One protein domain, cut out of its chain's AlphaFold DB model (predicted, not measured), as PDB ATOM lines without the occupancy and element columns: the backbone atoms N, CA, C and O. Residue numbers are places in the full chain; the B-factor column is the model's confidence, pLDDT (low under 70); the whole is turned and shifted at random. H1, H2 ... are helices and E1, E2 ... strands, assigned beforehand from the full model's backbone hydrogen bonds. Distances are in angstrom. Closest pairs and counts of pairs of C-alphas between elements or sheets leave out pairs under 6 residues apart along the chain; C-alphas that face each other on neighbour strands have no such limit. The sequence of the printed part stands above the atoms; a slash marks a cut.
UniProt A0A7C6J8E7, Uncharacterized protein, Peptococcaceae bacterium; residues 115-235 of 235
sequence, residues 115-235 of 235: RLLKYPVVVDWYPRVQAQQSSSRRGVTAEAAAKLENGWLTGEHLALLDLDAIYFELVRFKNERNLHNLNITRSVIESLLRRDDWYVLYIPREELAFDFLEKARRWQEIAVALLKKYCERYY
ATOM      1  N   ARG A 115     140.198 123.331 166.832       76.31
ATOM      2  CA  ARG A 115     141.464 122.605 166.670       76.31
ATOM      3  C   ARG A 115     142.005 122.045 167.990       76.31
ATOM      4  O   ARG A 115     142.592 120.964 167.986       76.31
ATOM      5  N   LEU A 116     141.846 122.778 169.091       76.31
ATOM      6  CA  LEU A 116     142.278 122.363 170.430       76.31
ATOM      7  C   LEU A 116     141.325 121.326 171.027       76.31
ATOM      8  O   LEU A 116     141.785 120.420 171.715       76.31
ATOM      9  N   LEU A 117     140.035 121.396 170.697       77.44
ATOM     10  CA  LEU A 117     139.061 120.365 171.068       77.44
ATOM     11  C   LEU A 117     139.323 119.044 170.331       77.44
ATOM     12  O   LEU A 117     139.263 117.971 170.926       77.44
ATOM     13  N   LYS A 118     139.689 119.104 169.044       75.88
ATOM     14  CA  LYS A 118     140.030 117.906 168.257       75.88
ATOM     15  C   LYS A 118     141.292 117.200 168.757       75.88
ATOM     16  O   LYS A 118     141.417 115.984 168.618       75.88
ATOM     17  N   TYR A 119     142.234 117.958 169.308       78.19
ATOM     18  CA  TYR A 119     143.463 117.417 169.866       78.19
ATOM     19  C   TYR A 119     143.657 117.948 171.290       78.19
ATOM     20  O   TYR A 119     144.341 118.959 171.461       78.19
ATOM     21  N   PRO A 120     143.110 117.269 172.311       82.00
ATOM     22  CA  PRO A 120     143.166 117.747 173.686       82.00
ATOM     23  C   PRO A 120     144.596 117.752 174.234       82.00
ATOM     24  O   PRO A 120     145.502 117.074 173.729       82.00
ATOM     25  N   VAL A 121     144.829 118.571 175.257       83.62
ATOM     26  CA  VAL A 121     146.102 118.633 175.982       83.62
ATOM     27  C   VAL A 121     146.209 117.422 176.899       83.62
ATOM     28  O   VAL A 121     145.388 117.236 177.789       83.62
ATOM     29  N   VAL A 122     147.247 116.612 176.703       84.44
ATOM     30  CA  VAL A 122     147.485 115.413 177.513       84.44
ATOM     31  C   VAL A 122     148.534 115.705 178.585       84.44
ATOM     32  O   VAL A 122     149.650 116.159 178.292       84.44
ATOM     33  N   VAL A 123     148.189 115.447 179.846       84.50
ATOM     34  CA  VAL A 123     149.103 115.541 180.991       84.50
ATOM     35  C   VAL A 123     149.118 114.212 181.727       84.50
ATOM     36  O   VAL A 123     148.089 113.745 182.196       84.50
ATOM     37  N   ASP A 124     150.307 113.627 181.840       84.75
ATOM     38  CA  ASP A 124     150.544 112.441 182.653       84.75
ATOM     39  C   ASP A 124     151.151 112.848 184.000       84.75
ATOM     40  O   ASP A 124     152.217 113.471 184.051       84.75
ATOM     41  N   TRP A 125     150.444 112.531 185.085       82.94
ATOM     42  CA  TRP A 125     150.867 112.821 186.450       82.94
ATOM     43  C   TRP A 125     151.505 111.619 187.161       82.94
ATOM     44  O   TRP A 125     152.138 111.795 188.205       82.94
ATOM     45  N   TYR A 126     151.423 110.410 186.593       78.44
ATOM     46  CA  TYR A 126     151.979 109.198 187.202       78.44
ATOM     47  C   TYR A 126     153.488 109.288 187.486       78.44
ATOM     48  O   TYR A 126     153.887 108.930 188.598       78.44
ATOM     49  N   PRO A 127     154.347 109.819 186.587       77.62
ATOM     50  CA  PRO A 127     155.781 109.936 186.862       77.62
ATOM     51  C   PRO A 127     156.090 110.795 188.094       77.62
ATOM     52  O   PRO A 127     157.034 110.517 188.836       77.62
ATOM     53  N   ARG A 128     155.281 111.834 188.343       76.50
ATOM     54  CA  ARG A 128     155.442 112.708 189.514       76.50
ATOM     55  C   ARG A 128     154.997 112.020 190.802       76.50
ATOM     56  O   ARG A 128     155.709 112.117 191.799       76.50
ATOM     57  N   VAL A 129     153.884 111.285 190.767       77.31
ATOM     58  CA  VAL A 129     153.413 110.485 191.911       77.31
ATOM     59  C   VAL A 129     154.439 109.404 192.269       77.31
ATOM     60  O   VAL A 129     154.821 109.279 193.432       77.31
ATOM     61  N   GLN A 130     154.984 108.694 191.276       75.62
ATOM     62  CA  GLN A 130     156.018 107.674 191.490       75.62
ATOM     63  C   GLN A 130     157.312 108.257 192.082       75.62
ATOM     64  O   GLN A 130     157.912 107.653 192.970       75.62
ATOM     65  N   ALA A 131     157.734 109.449 191.648       74.19
ATOM     66  CA  ALA A 131     158.906 110.126 192.210       74.19
ATOM     67  C   ALA A 131     158.712 110.547 193.685       74.19
ATOM     68  O   ALA A 131     159.654 110.512 194.479       74.19
ATOM     69  N   GLN A 132     157.490 110.916 194.080       68.75
ATOM     70  CA  GLN A 132     157.161 111.233 195.477       68.75
ATOM     71  C   GLN A 132     157.038 109.976 196.355       68.75
ATOM     72  O   GLN A 132     157.408 109.993 197.530       68.75
ATOM     73  N   GLN A 133     156.565 108.863 195.794       66.00
ATOM     74  CA  GLN A 133     156.462 107.589 196.510       66.00
ATOM     75  C   GLN A 133     157.809 106.861 196.626       66.00
ATOM     76  O   GLN A 133     158.062 106.198 197.622       66.00
ATOM     77  N   SER A 134     158.738 107.012 195.679       59.25
ATOM     78  CA  SER A 134     160.071 106.391 195.790       59.25
ATOM     79  C   SER A 134     160.924 106.989 196.919       59.25
ATOM     80  O   SER A 134     161.767 106.301 197.497       59.25
ATOM     81  N   SER A 135     160.673 108.249 197.284       55.22
ATOM     82  CA  SER A 135     161.333 108.934 198.404       55.22
ATOM     83  C   SER A 135     160.728 108.592 199.772       55.22
ATOM     84  O   SER A 135     161.403 108.708 200.795       55.22
ATOM     85  N   SER A 136     159.492 108.094 199.811       50.34
ATOM     86  CA  SER A 136     158.811 107.646 201.024       50.34
ATOM     87  C   SER A 136     158.634 106.130 200.951       50.34
ATOM     88  O   SER A 136     157.738 105.688 200.264       50.34
ATOM     89  N   ARG A 137     159.485 105.328 201.622       45.75
ATOM     90  CA  ARG A 137     159.518 103.834 201.631       45.75
ATOM     91  C   ARG A 137     158.145 103.137 201.789       45.75
ATOM     92  O   ARG A 137     157.854 102.508 202.802       45.75
ATOM     93  N   ARG A 138     157.300 103.223 200.778       41.97
ATOM     94  CA  ARG A 138     155.984 102.621 200.661       41.97
ATOM     95  C   ARG A 138     155.880 102.293 199.178       41.97
ATOM     96  O   ARG A 138     155.340 103.048 198.381       41.97
ATOM     97  N   GLY A 139     156.563 101.209 198.812       43.12
ATOM     98  CA  GLY A 139     156.550 100.681 197.459       43.12
ATOM     99  C   GLY A 139     155.130 100.271 197.117       43.12
ATOM    100  O   GLY A 139     154.670  99.223 197.563       43.12
ATOM    101  N   VAL A 140     154.437 101.112 196.356       42.84
ATOM    102  CA  VAL A 140     153.267 100.672 195.609       42.84
ATOM    103  C   VAL A 140     153.808  99.865 194.437       42.84
ATOM    104  O   VAL A 140     154.695 100.306 193.703       42.84
ATOM    105  N   THR A 141     153.343  98.628 194.353       41.09
ATOM    106  CA  THR A 141     153.708  97.642 193.344       41.09
ATOM    107  C   THR A 141     153.563  98.220 191.937       41.09
ATOM    108  O   THR A 141     152.605  98.922 191.615       41.09
ATOM    109  N   ALA A 142     154.512  97.868 191.070       44.00
ATOM    110  CA  ALA A 142     154.573  98.236 189.655       44.00
ATOM    111  C   ALA A 142     153.362  97.761 188.812       44.00
ATOM    112  O   ALA A 142     153.332  97.960 187.601       44.00
ATOM    113  N   GLU A 143     152.350  97.156 189.434       41.94
ATOM    114  CA  GLU A 143     151.145  96.619 188.798       41.94
ATOM    115  C   GLU A 143     150.048  97.682 188.609       41.94
ATOM    116  O   GLU A 143     149.254  97.580 187.674       41.94
ATOM    117  N   ALA A 144     150.044  98.763 189.401       45.19
ATOM    118  CA  ALA A 144     149.131  99.898 189.196       45.19
ATOM    119  C   ALA A 144     149.510 100.776 187.982       45.19
ATOM    120  O   ALA A 144     148.726 101.618 187.550       45.19
ATOM    121  N   ALA A 145     150.695 100.566 187.396       46.75
ATOM    122  CA  ALA A 145     151.145 101.263 186.189       46.75
ATOM    123  C   ALA A 145     150.499 100.726 184.892       46.75
ATOM    124  O   ALA A 145     150.655 101.335 183.837       46.75
ATOM    125  N   ALA A 146     149.779  99.597 184.944       47.91
ATOM    126  CA  ALA A 146     149.256  98.931 183.748       47.91
ATOM    127  C   ALA A 146     147.896  99.469 183.255       47.91
ATOM    128  O   ALA A 146     147.495  99.177 182.129       47.91
ATOM    129  N   LYS A 147     147.181 100.267 184.058       57.78
ATOM    130  CA  LYS A 147     145.959 100.962 183.630       57.78
ATOM    131  C   LYS A 147     146.089 102.440 183.962       57.78
ATOM    132  O   LYS A 147     145.882 102.843 185.099       57.78
ATOM    133  N   LEU A 148     146.448 103.229 182.953       64.94
ATOM    134  CA  LEU A 148     146.340 104.682 183.014       64.94
ATOM    135  C   LEU A 148     144.875 105.034 183.298       64.94
ATOM    136  O   LEU A 148     144.000 104.777 182.470       64.94
ATOM    137  N   GLU A 149     144.605 105.568 184.485       75.81
ATOM    138  CA  GLU A 149     143.283 106.076 184.831       75.81
ATOM    139  C   GLU A 149     143.156 107.526 184.367       75.81
ATOM    140  O   GLU A 149     144.062 108.338 184.560       75.81
ATOM    141  N   ASN A 150     142.013 107.845 183.760       79.00
ATOM    142  CA  ASN A 150     141.651 109.219 183.436       79.00
ATOM    143  C   ASN A 150     140.970 109.847 184.650       79.00
ATOM    144  O   ASN A 150     140.054 109.253 185.228       79.00
ATOM    145  N   GLY A 151     141.390 111.059 184.994       77.69
ATOM    146  CA  GLY A 151     140.771 111.875 186.023       77.69
ATOM    147  C   GLY A 151     140.458 113.274 185.507       77.69
ATOM    148  O   GLY A 151     141.139 113.781 184.620       77.69
ATOM    149  N   TRP A 152     139.437 113.905 186.077       82.69
ATOM    150  CA  TRP A 152     139.051 115.280 185.758       82.69
ATOM    151  C   TRP A 152     138.957 116.103 187.034       82.69
ATOM    152  O   TRP A 152     138.541 115.601 188.081       82.69
ATOM    153  N   LEU A 153     139.331 117.379 186.942       79.12
ATOM    154  CA  LEU A 153     139.139 118.324 188.035       79.12
ATOM    155  C   LEU A 153     137.662 118.733 188.058       79.12
ATOM    156  O   LEU A 153     137.213 119.526 187.236       79.12
ATOM    157  N   THR A 154     136.892 118.168 188.987       80.25
ATOM    158  CA  THR A 154     135.495 118.577 189.211       80.25
ATOM    159  C   THR A 154     135.407 119.962 189.863       80.25
ATOM    160  O   THR A 154     136.372 120.454 190.449       80.25
ATOM    161  N   GLY A 155     134.225 120.588 189.815       77.50
ATOM    162  CA  GLY A 155     133.994 121.921 190.393       77.50
ATOM    163  C   GLY A 155     134.316 122.043 191.889       77.50
ATOM    164  O   GLY A 155     134.689 123.118 192.347       77.50
ATOM    165  N   GLU A 156     134.244 120.942 192.636       79.69
ATOM    166  CA  GLU A 156     134.643 120.879 194.048       79.69
ATOM    167  C   GLU A 156     136.154 121.086 194.230       79.69
ATOM    168  O   GLU A 156     136.581 121.784 195.149       79.69
ATOM    169  N   HIS A 157     136.972 120.556 193.316       80.50
ATOM    170  CA  HIS A 157     138.416 120.788 193.320       80.50
ATOM    171  C   HIS A 157     138.726 122.249 193.000       80.50
ATOM    172  O   HIS A 157     139.601 122.840 193.627       80.50
ATOM    173  N   LEU A 158     137.984 122.845 192.056       80.62
ATOM    174  CA  LEU A 158     138.169 124.239 191.644       80.62
ATOM    175  C   LEU A 158     137.918 125.228 192.784       80.62
ATOM    176  O   LEU A 158     138.619 126.231 192.873       80.62
ATOM    177  N   ALA A 159     136.969 124.932 193.676       82.31
ATOM    178  CA  ALA A 159     136.672 125.773 194.834       82.31
ATOM    179  C   ALA A 159     137.841 125.873 195.833       82.31
ATOM    180  O   ALA A 159     137.909 126.825 196.606       82.31
ATOM    181  N   LEU A 160     138.762 124.905 195.815       83.06
ATOM    182  CA  LEU A 160     139.939 124.864 196.687       83.06
ATOM    183  C   LEU A 160     141.193 125.462 196.031       83.06
ATOM    184  O   LEU A 160     142.237 125.545 196.681       83.06
ATOM    185  N   LEU A 161     141.116 125.864 194.759       84.69
ATOM    186  CA  LEU A 161     142.242 126.435 194.028       84.69
ATOM    187  C   LEU A 161     142.370 127.940 194.259       84.69
ATOM    188  O   LEU A 161     141.404 128.696 194.172       84.69
ATOM    189  N   ASP A 162     143.609 128.391 194.436       88.19
ATOM    190  CA  ASP A 162     143.945 129.812 194.426       88.19
ATOM    191  C   ASP A 162     144.170 130.298 192.983       88.19
ATOM    192  O   ASP A 162     145.241 130.120 192.390       88.19
ATOM    193  N   LEU A 163     143.137 130.923 192.411       86.31
ATOM    194  CA  LEU A 163     143.166 131.478 191.053       86.31
ATOM    195  C   LEU A 163     144.194 132.609 190.888       86.31
ATOM    196  O   LEU A 163     144.738 132.773 189.794       86.31
ATOM    197  N   ASP A 164     144.466 133.382 191.942       88.62
ATOM    198  CA  ASP A 164     145.436 134.477 191.891       88.62
ATOM    199  C   ASP A 164     146.856 133.920 191.797       88.62
ATOM    200  O   ASP A 164     147.632 134.312 190.921       88.62
ATOM    201  N   ALA A 165     147.176 132.927 192.626       89.00
ATOM    202  CA  ALA A 165     148.458 132.236 192.559       89.00
ATOM    203  C   ALA A 165     148.682 131.548 191.199       89.00
ATOM    204  O   ALA A 165     149.777 131.635 190.636       89.00
ATOM    205  N   ILE A 166     147.647 130.918 190.627       89.00
ATOM    206  CA  ILE A 166     147.711 130.328 189.277       89.00
ATOM    207  C   ILE A 166     147.999 131.408 188.224       89.00
ATOM    208  O   ILE A 166     148.859 131.217 187.361       89.00
ATOM    209  N   TYR A 167     147.319 132.554 188.297       89.44
ATOM    210  CA  TYR A 167     147.542 133.669 187.378       89.44
ATOM    211  C   TYR A 167     148.989 134.182 187.436       89.44
ATOM    212  O   TYR A 167     149.627 134.334 186.390       89.44
ATOM    213  N   PHE A 168     149.547 134.388 188.634       90.75
ATOM    214  CA  PHE A 168     150.937 134.833 188.783       90.75
ATOM    215  C   PHE A 168     151.940 133.828 188.206       90.75
ATOM    216  O   PHE A 168     152.887 134.228 187.522       90.75
ATOM    217  N   GLU A 169     151.712 132.529 188.405       90.12
ATOM    218  CA  GLU A 169     152.528 131.468 187.805       90.12
ATOM    219  C   GLU A 169     152.472 131.476 186.269       90.12
ATOM    220  O   GLU A 169     153.489 131.254 185.605       90.12
ATOM    221  N   LEU A 170     151.313 131.779 185.677       88.31
ATOM    222  CA  LEU A 170     151.177 131.905 184.224       88.31
ATOM    223  C   LEU A 170     151.858 133.160 183.674       88.31
ATOM    224  O   LEU A 170     152.509 133.093 182.631       88.31
ATOM    225  N   VAL A 171     151.769 134.291 184.375       88.44
ATOM    226  CA  VAL A 171     152.492 135.517 184.001       88.44
ATOM    227  C   VAL A 171     154.005 135.301 184.084       88.44
ATOM    228  O   VAL A 171     154.744 135.716 183.189       88.44
ATOM    229  N   ARG A 172     154.482 134.598 185.117       88.75
ATOM    230  CA  ARG A 172     155.889 134.204 185.228       88.75
ATOM    231  C   ARG A 172     156.314 133.327 184.051       88.75
ATOM    232  O   ARG A 172     157.313 133.619 183.399       88.75
ATOM    233  N   PHE A 173     155.521 132.309 183.728       87.50
ATOM    234  CA  PHE A 173     155.781 131.421 182.597       87.50
ATOM    235  C   PHE A 173     155.800 132.155 181.249       87.50
ATOM    236  O   PHE A 173     156.676 131.906 180.418       87.50
ATOM    237  N   LYS A 174     154.887 133.113 181.050       86.88
ATOM    238  CA  LYS A 174     154.871 134.001 179.880       86.88
ATOM    239  C   LYS A 174     156.216 134.714 179.712       86.88
ATOM    240  O   LYS A 174     156.750 134.758 178.601       86.88
ATOM    241  N   ASN A 175     156.772 135.237 180.805       85.56
ATOM    242  CA  ASN A 175     158.061 135.928 180.793       85.56
ATOM    243  C   ASN A 175     159.226 134.966 180.508       85.56
ATOM    244  O   ASN A 175     160.082 135.281 179.686       85.56
ATOM    245  N   GLU A 176     159.232 133.776 181.115       87.50
ATOM    246  CA  GLU A 176     160.271 132.752 180.904       87.50
ATOM    247  C   GLU A 176     160.321 132.255 179.448       87.50
ATOM    248  O   GLU A 176     161.400 132.049 178.892       87.50
ATOM    249  N   ARG A 177     159.160 132.107 178.796       82.31
ATOM    250  CA  ARG A 177     159.051 131.652 177.398       82.31
ATOM    251  C   ARG A 177     159.075 132.778 176.363       82.31
ATOM    252  O   ARG A 177     158.936 132.502 175.175       82.31
ATOM    253  N   ASN A 178     159.290 134.031 176.778       80.19
ATOM    254  CA  ASN A 178     159.251 135.211 175.904       80.19
ATOM    255  C   ASN A 178     157.939 135.355 175.104       80.19
ATOM    256  O   ASN A 178     157.934 135.894 173.994       80.19
ATOM    257  N   LEU A 179     156.817 134.921 175.679       76.88
ATOM    258  CA  LEU A 179     155.477 135.012 175.090       76.88
ATOM    259  C   LEU A 179     154.888 136.422 175.264       76.88
ATOM    260  O   LEU A 179     153.746 136.587 175.680       76.88
ATOM    261  N   HIS A 180     155.665 137.470 174.970       71.44
ATOM    262  CA  HIS A 180     155.335 138.875 175.274       71.44
ATOM    263  C   HIS A 180     153.991 139.339 174.689       71.44
ATOM    264  O   HIS A 180     153.298 140.153 175.304       71.44
ATOM    265  N   ASN A 181     153.597 138.758 173.554       77.44
ATOM    266  CA  ASN A 181     152.382 139.105 172.814       77.44
ATOM    267  C   ASN A 181     151.105 138.458 173.362       77.44
ATOM    268  O   ASN A 181     150.020 138.934 173.040       77.44
ATOM    269  N   LEU A 182     151.221 137.406 174.181       81.12
ATOM    270  CA  LEU A 182     150.070 136.691 174.728       81.12
ATOM    271  C   LEU A 182     149.457 137.493 175.879       81.12
ATOM    272  O   LEU A 182     150.134 137.775 176.871       81.12
ATOM    273  N   ASN A 183     148.184 137.862 175.777       82.75
ATOM    274  CA  ASN A 183     147.466 138.485 176.885       82.75
ATOM    275  C   ASN A 183     146.692 137.424 177.674       82.75
ATOM    276  O   ASN A 183     145.951 136.648 177.082       82.75
ATOM    277  N   ILE A 184     146.861 137.390 178.995       84.38
ATOM    278  CA  ILE A 184     146.215 136.409 179.876       84.38
ATOM    279  C   ILE A 184     145.286 137.185 180.802       84.38
ATOM    280  O   ILE A 184     145.739 138.075 181.517       84.38
ATOM    281  N   THR A 185     143.999 136.845 180.793       84.94
ATOM    282  CA  THR A 185     142.986 137.476 181.650       84.94
ATOM    283  C   THR A 185     142.495 136.474 182.690       84.94
ATOM    284  O   THR A 185     142.297 135.299 182.377       84.94
ATOM    285  N   ARG A 186     142.253 136.931 183.924       83.94
ATOM    286  CA  ARG A 186     141.798 136.073 185.034       83.94
ATOM    287  C   ARG A 186     140.487 135.336 184.736       83.94
ATOM    288  O   ARG A 186     140.378 134.156 185.044       83.94
ATOM    289  N   SER A 187     139.526 136.001 184.094       84.12
ATOM    290  CA  SER A 187     138.223 135.415 183.738       84.12
ATOM    291  C   SER A 187     138.339 134.198 182.814       84.12
ATOM    292  O   SER A 187     137.554 133.254 182.914       84.12
ATOM    293  N   VAL A 188     139.340 134.196 181.932       84.31
ATOM    294  CA  VAL A 188     139.574 133.095 180.991       84.31
ATOM    295  C   VAL A 188     140.135 131.880 181.720       84.31
ATOM    296  O   VAL A 188     139.743 130.763 181.409       84.31
ATOM    297  N   ILE A 189     140.985 132.077 182.733       84.88
ATOM    298  CA  ILE A 189     141.529 130.976 183.543       84.88
ATOM    299  C   ILE A 189     140.399 130.218 184.242       84.88
ATOM    300  O   ILE A 189     140.340 128.994 184.162       84.88
ATOM    301  N   GLU A 190     139.483 130.943 184.885       84.69
ATOM    302  CA  GLU A 190     138.322 130.343 185.548       84.69
ATOM    303  C   GLU A 190     137.428 129.597 184.546       84.69
ATOM    304  O   GLU A 190     137.033 128.455 184.781       84.69
ATOM    305  N   SER A 191     137.180 130.206 183.385       85.38
ATOM    306  CA  SER A 191     136.361 129.611 182.324       85.38
ATOM    307  C   SER A 191     136.992 128.348 181.724       85.38
ATOM    308  O   SER A 191     136.280 127.389 181.434       85.38
ATOM    309  N   LEU A 192     138.320 128.322 181.561       85.44
ATOM    310  CA  LEU A 192     139.066 127.164 181.063       85.44
ATOM    311  C   LEU A 192     139.074 126.022 182.072       85.44
ATOM    312  O   LEU A 192     138.826 124.882 181.700       85.44
ATOM    313  N   LEU A 193     139.324 126.316 183.349       84.25
ATOM    314  CA  LEU A 193     139.360 125.291 184.393       84.25
ATOM    315  C   LEU A 193     137.992 124.640 184.631       84.25
ATOM    316  O   LEU A 193     137.936 123.486 185.043       84.25
ATOM    317  N   ARG A 194     136.897 125.354 184.344       84.06
ATOM    318  CA  ARG A 194     135.531 124.821 184.441       84.06
ATOM    319  C   ARG A 194     135.183 123.824 183.334       84.06
ATOM    320  O   ARG A 194     134.225 123.072 183.489       84.06
ATOM    321  N   ARG A 195     135.915 123.847 182.221       82.12
ATOM    322  CA  ARG A 195     135.715 122.945 181.087       82.12
ATOM    323  C   ARG A 195     136.675 121.767 181.179       82.12
ATOM    324  O   ARG A 195     137.862 121.957 181.410       82.12
ATOM    325  N   ASP A 196     136.162 120.571 180.949       80.12
ATOM    326  CA  ASP A 196     136.873 119.290 180.975       80.12
ATOM    327  C   ASP A 196     137.108 118.696 179.573       80.12
ATOM    328  O   ASP A 196     137.736 117.650 179.428       80.12
ATOM    329  N   ASP A 197     136.646 119.383 178.528       81.50
ATOM    330  CA  ASP A 197     136.651 118.921 177.137       81.50
ATOM    331  C   ASP A 197     137.991 119.107 176.409       81.50
ATOM    332  O   ASP A 197     138.288 118.403 175.443       81.50
ATOM    333  N   TRP A 198     138.822 120.042 176.864       83.75
ATOM    334  CA  TRP A 198     140.069 120.411 176.193       83.75
ATOM    335  C   TRP A 198     141.304 119.666 176.713       83.75
ATOM    336  O   TRP A 198     142.391 119.820 176.139       83.75
ATOM    337  N   TYR A 199     141.182 118.859 177.775       85.06
ATOM    338  CA  TYR A 199     142.312 118.142 178.362       85.06
ATOM    339  C   TYR A 199     142.004 116.699 178.762       85.06
ATOM    340  O   TYR A 199     140.876 116.321 179.052       85.06
ATOM    341  N   VAL A 200     143.066 115.895 178.806       84.69
ATOM    342  CA  VAL A 200     143.067 114.540 179.360       84.69
ATOM    343  C   VAL A 200     144.167 114.477 180.411       84.69
ATOM    344  O   VAL A 200     145.344 114.698 180.106       84.69
ATOM    345  N   LEU A 201     143.780 114.201 181.653       86.12
ATOM    346  CA  LEU A 201     144.692 114.062 182.782       86.12
ATOM    347  C   LEU A 201     144.756 112.592 183.202       86.12
ATOM    348  O   LEU A 201     143.745 112.010 183.594       86.12
ATOM    349  N   TYR A 202     145.955 112.017 183.145       84.62
ATOM    350  CA  TYR A 202     146.220 110.690 183.690       84.62
ATOM    351  C   TYR A 202     146.691 110.820 185.131       84.62
ATOM    352  O   TYR A 202     147.790 111.318 185.396       84.62
ATOM    353  N   ILE A 203     145.841 110.400 186.061       83.12
ATOM    354  CA  ILE A 203     146.098 110.500 187.495       83.12
ATOM    355  C   ILE A 203     145.391 109.357 188.236       83.12
ATOM    356  O   ILE A 203     144.252 109.036 187.892       83.12
ATOM    357  N   PRO A 204     146.019 108.754 189.266       81.31
ATOM    358  CA  PRO A 204     145.337 107.786 190.120       81.31
ATOM    359  C   PRO A 204     144.112 108.401 190.804       81.31
ATOM    360  O   PRO A 204     144.200 109.503 191.352       81.31
ATOM    361  N   ARG A 205     142.991 107.670 190.861       77.19
ATOM    362  CA  ARG A 205     141.772 108.123 191.569       77.19
ATOM    363  C   ARG A 205     142.011 108.510 193.029       77.19
ATOM    364  O   ARG A 205     141.374 109.433 193.525       77.19
ATOM    365  N   GLU A 206     142.951 107.850 193.700       77.31
ATOM    366  CA  GLU A 206     143.324 108.145 195.089       77.31
ATOM    367  C   GLU A 206     143.824 109.586 195.274       77.31
ATOM    368  O   GLU A 206     143.583 110.201 196.309       77.31
ATOM    369  N   GLU A 207     144.485 110.164 194.271       76.31
ATOM    370  CA  GLU A 207     144.998 111.540 194.326       76.31
ATOM    371  C   GLU A 207     143.900 112.592 194.093       76.31
ATOM    372  O   GLU A 207     144.068 113.753 194.468       76.31
ATOM    373  N   LEU A 208     142.760 112.194 193.525       77.69
ATOM    374  CA  LEU A 208     141.570 113.037 193.364       77.69
ATOM    375  C   LEU A 208     140.586 112.921 194.540       77.69
ATOM    376  O   LEU A 208     139.589 113.629 194.580       77.69
ATOM    377  N   ALA A 209     140.838 112.047 195.517       77.44
ATOM    378  CA  ALA A 209     139.978 111.938 196.693       77.44
ATOM    379  C   ALA A 209     140.208 113.102 197.681       77.44
ATOM    380  O   ALA A 209     141.357 113.428 198.009       77.44
ATOM    381  N   PHE A 210     139.120 113.682 198.199       72.75
ATOM    382  CA  PHE A 210     139.091 114.808 199.149       72.75
ATOM    383  C   PHE A 210     139.475 114.420 200.590       72.75
ATOM    384  O   PHE A 210     138.764 114.730 201.541       72.75
ATOM    385  N   ASP A 211     140.610 113.750 200.773       72.38
ATOM    386  CA  ASP A 211     140.996 113.241 202.098       72.38
ATOM    387  C   ASP A 211     141.905 114.213 202.863       72.38
ATOM    388  O   ASP A 211     141.852 114.298 204.088       72.38
ATOM    389  N   PHE A 212     142.766 114.950 202.146       73.62
ATOM    390  CA  PHE A 212     143.815 115.778 202.748       73.62
ATOM    391  C   PHE A 212     143.981 117.121 202.038       73.62
ATOM    392  O   PHE A 212     144.078 117.190 200.815       73.62
ATOM    393  N   LEU A 213     144.144 118.186 202.826       74.31
ATOM    394  CA  LEU A 213     144.397 119.553 202.348       74.31
ATOM    395  C   LEU A 213     145.727 119.688 201.585       74.31
ATOM    396  O   LEU A 213     145.866 120.553 200.725       74.31
ATOM    397  N   GLU A 214     146.697 118.803 201.834       76.81
ATOM    398  CA  GLU A 214     147.943 118.746 201.056       76.81
ATOM    399  C   GLU A 214     147.697 118.419 199.575       76.81
ATOM    400  O   GLU A 214     148.439 118.894 198.710       76.81
ATOM    401  N   LYS A 215     146.627 117.674 199.259       79.75
ATOM    402  CA  LYS A 215     146.239 117.380 197.874       79.75
ATOM    403  C   LYS A 215     145.743 118.627 197.138       79.75
ATOM    404  O   LYS A 215     145.955 118.718 195.935       79.75
ATOM    405  N   ALA A 216     145.226 119.643 197.839       82.12
ATOM    406  CA  ALA A 216     144.831 120.911 197.215       82.12
ATOM    407  C   ALA A 216     146.014 121.612 196.527       82.12
ATOM    408  O   ALA A 216     145.885 122.098 195.404       82.12
ATOM    409  N   ARG A 217     147.209 121.569 197.139       83.69
ATOM    410  CA  ARG A 217     148.438 122.064 196.494       83.69
ATOM    411  C   ARG A 217     148.783 121.265 195.240       83.69
ATOM    412  O   ARG A 217     149.197 121.844 194.242       83.69
ATOM    413  N   ARG A 218     148.578 119.945 195.259       84.25
ATOM    414  CA  ARG A 218     148.816 119.085 194.089       84.25
ATOM    415  C   ARG A 218     147.849 119.412 192.956       84.25
ATOM    416  O   ARG A 218     148.288 119.556 191.822       84.25
ATOM    417  N   TRP A 219     146.563 119.591 193.253       86.19
ATOM    418  CA  TRP A 219     145.570 120.008 192.258       86.19
ATOM    419  C   TRP A 219     145.912 121.368 191.657       86.19
ATOM    420  O   TRP A 219     145.779 121.552 190.449       86.19
ATOM    421  N   GLN A 220     146.442 122.287 192.465       87.88
ATOM    422  CA  GLN A 220     146.946 123.563 191.974       87.88
ATOM    423  C   GLN A 220     148.137 123.388 191.026       87.88
ATOM    424  O   GLN A 220     148.147 123.980 189.950       87.88
ATOM    425  N   GLU A 221     149.113 122.542 191.361       87.62
ATOM    426  CA  GLU A 221     150.224 122.243 190.450       87.62
ATOM    427  C   GLU A 221     149.752 121.611 189.133       87.62
ATOM    428  O   GLU A 221     150.261 121.961 188.065       87.62
ATOM    429  N   ILE A 222     148.771 120.705 189.193       87.69
ATOM    430  CA  ILE A 222     148.168 120.072 188.015       87.69
ATOM    431  C   ILE A 222     147.472 121.122 187.146       87.69
ATOM    432  O   ILE A 222     147.726 121.184 185.942       87.69
ATOM    433  N   ALA A 223     146.649 121.985 187.748       87.56
ATOM    434  CA  ALA A 223     145.964 123.073 187.055       87.56
ATOM    435  C   ALA A 223     146.967 124.015 186.366       87.56
ATOM    436  O   ALA A 223     146.811 124.346 185.190       87.56
ATOM    437  N   VAL A 224     148.052 124.381 187.055       90.38
ATOM    438  CA  VAL A 224     149.133 125.196 186.483       90.38
ATOM    439  C   VAL A 224     149.813 124.477 185.315       90.38
ATOM    440  O   VAL A 224     150.059 125.096 184.282       90.38
ATOM    441  N   ALA A 225     150.114 123.182 185.437       89.06
ATOM    442  CA  ALA A 225     150.743 122.412 184.365       89.06
ATOM    443  C   ALA A 225     149.843 122.302 183.121       89.06
ATOM    444  O   ALA A 225     150.327 122.480 181.999       89.06
ATOM    445  N   LEU A 226     148.543 122.062 183.316       89.06
ATOM    446  CA  LEU A 226     147.538 122.032 182.253       89.06
ATOM    447  C   LEU A 226     147.469 123.379 181.524       89.06
ATOM    448  O   LEU A 226     147.594 123.425 180.300       89.06
ATOM    449  N   LEU A 227     147.355 124.479 182.271       87.94
ATOM    450  CA  LEU A 227     147.263 125.826 181.706       87.94
ATOM    451  C   LEU A 227     148.564 126.263 181.015       87.94
ATOM    452  O   LEU A 227     148.510 126.884 179.957       87.94
ATOM    453  N   LYS A 228     149.741 125.895 181.540       88.62
ATOM    454  CA  LYS A 228     151.031 126.160 180.874       88.62
ATOM    455  C   LYS A 228     151.098 125.466 179.509       88.62
ATOM    456  O   LYS A 228     151.438 126.114 178.520       88.62
ATOM    457  N   LYS A 229     150.709 124.186 179.429       86.00
ATOM    458  CA  LYS A 229     150.635 123.458 178.149       86.00
ATOM    459  C   LYS A 229     149.570 124.023 177.207       86.00
ATOM    460  O   LYS A 229     149.786 124.050 175.998       86.00
ATOM    461  N   TYR A 230     148.437 124.482 177.740       86.00
ATOM    462  CA  TYR A 230     147.406 125.153 176.949       86.00
ATOM    463  C   TYR A 230     147.954 126.424 176.291       86.00
ATOM    464  O   TYR A 230     147.852 126.576 175.075       86.00
ATOM    465  N   CYS A 231     148.627 127.285 177.063       84.81
ATOM    466  CA  CYS A 231     149.266 128.499 176.552       84.81
ATOM    467  C   CYS A 231     150.313 128.208 175.465       84.81
ATOM    468  O   CYS A 231     150.364 128.929 174.473       84.81
ATOM    469  N   GLU A 232     151.131 127.160 175.624       83.81
ATOM    470  CA  GLU A 232     152.108 126.751 174.599       83.81
ATOM    471  C   GLU A 232     151.453 126.298 173.293       83.81
ATOM    472  O   GLU A 232     152.031 126.486 172.231       83.81
ATOM    473  N   ARG A 233     150.278 125.669 173.368       81.50
ATOM    474  CA  ARG A 233     149.582 125.130 172.195       81.50
ATOM    475  C   ARG A 233     148.701 126.160 171.491       81.50
ATOM    476  O   ARG A 233     148.383 125.992 170.312       81.50
ATOM    477  N   TYR A 234     148.259 127.166 172.240       79.88
ATOM    478  CA  TYR A 234     147.472 128.285 171.738       79.88
ATOM    479  C   TYR A 234     148.333 129.283 170.945       79.88
ATOM    480  O   TYR A 234     147.840 129.869 169.983       79.88
ATOM    481  N   TYR A 235     149.601 129.467 171.335       75.25
ATOM    482  CA  TYR A 235     150.569 130.331 170.644       75.25
ATOM    483  C   TYR A 235     151.182 129.658 169.407       75.25
ATOM    484  O   TYR A 235     151.333 130.355 168.378       75.25
TER     485      TYR A 235
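Overview. This is residues 115 to 235 of the 235 residues of an uncharacterized protein of Peptococcaceae bacterium (UniProt A0A7C6J8E7). One long helix, H7, runs through the middle, with a small ribbon of two parallel strands, E1 and E2, along one side and H4 crossing it on the other. H5 packs on H4, and residues 131 to 138, of which 131 to 135 belong to H2, stick out. The printed part has 121 residues, in the order H1 E1 H2 H3 H4 H5 E2 H6 H7, and is mostly helix. It is compact, with a radius of gyration of the C-alphas of 15.3 A and spans of 46 by 31 by 27 A.

Along the chain. H1, residues 115 to 118, begins at C-alpha 115 (141.464, 122.605, 166.670). E1 is residues 121 to 124, H2 126 to 135 at 14.6 A, H3 155 to 158, H4 163 to 176 at 19.9 A, H5 186 to 193, E2 199 to 202 and H6 205 to 208. H7, residues 214 to 234, measures 30.8 A and ends at C-alpha 234 (147.472, 128.285, 171.738).

Arrangement. H7, with residues 220 to 228 alone, touches H4 at a steep tilt of 44 degrees, the same way; C-alphas 166 and 224 are closest, 6.0 A. H4 touches H5 with residues 163 to 167 alone, about perpendicular at 81 degrees; C-alphas 167 and 186 are closest, 6.7 A. The closest C-alphas of E1 and H7, 121 and 230, are 6.7 A apart. E1 and E2 are parallel, with N 200 and O 121 at 2.9 A, and form a strand-helix-strand unit, two parallel neighbour strands with H2, H3, H4 and H5 between. H1, H3 and H6 are each close to H7 but not clearly touching; H2 and H7 are apart. Every O i to N i+4 pair is within hydrogen-bond range in H4 and H5, 5 of 6 in H2 and 16 of 17 in H7; H1, H3 and H6 are too short for such a pair.

Size, cuts and confidence. The C-alphas of Thr 141 and Asn 181 are farthest apart, 46.3 A. The printed part has no cut. The link H2 to H3 is long; residues 150 to 151 in it pair antiparallel with 201 to 202 of E2. Residues 132 to 148 have pLDDT under 70.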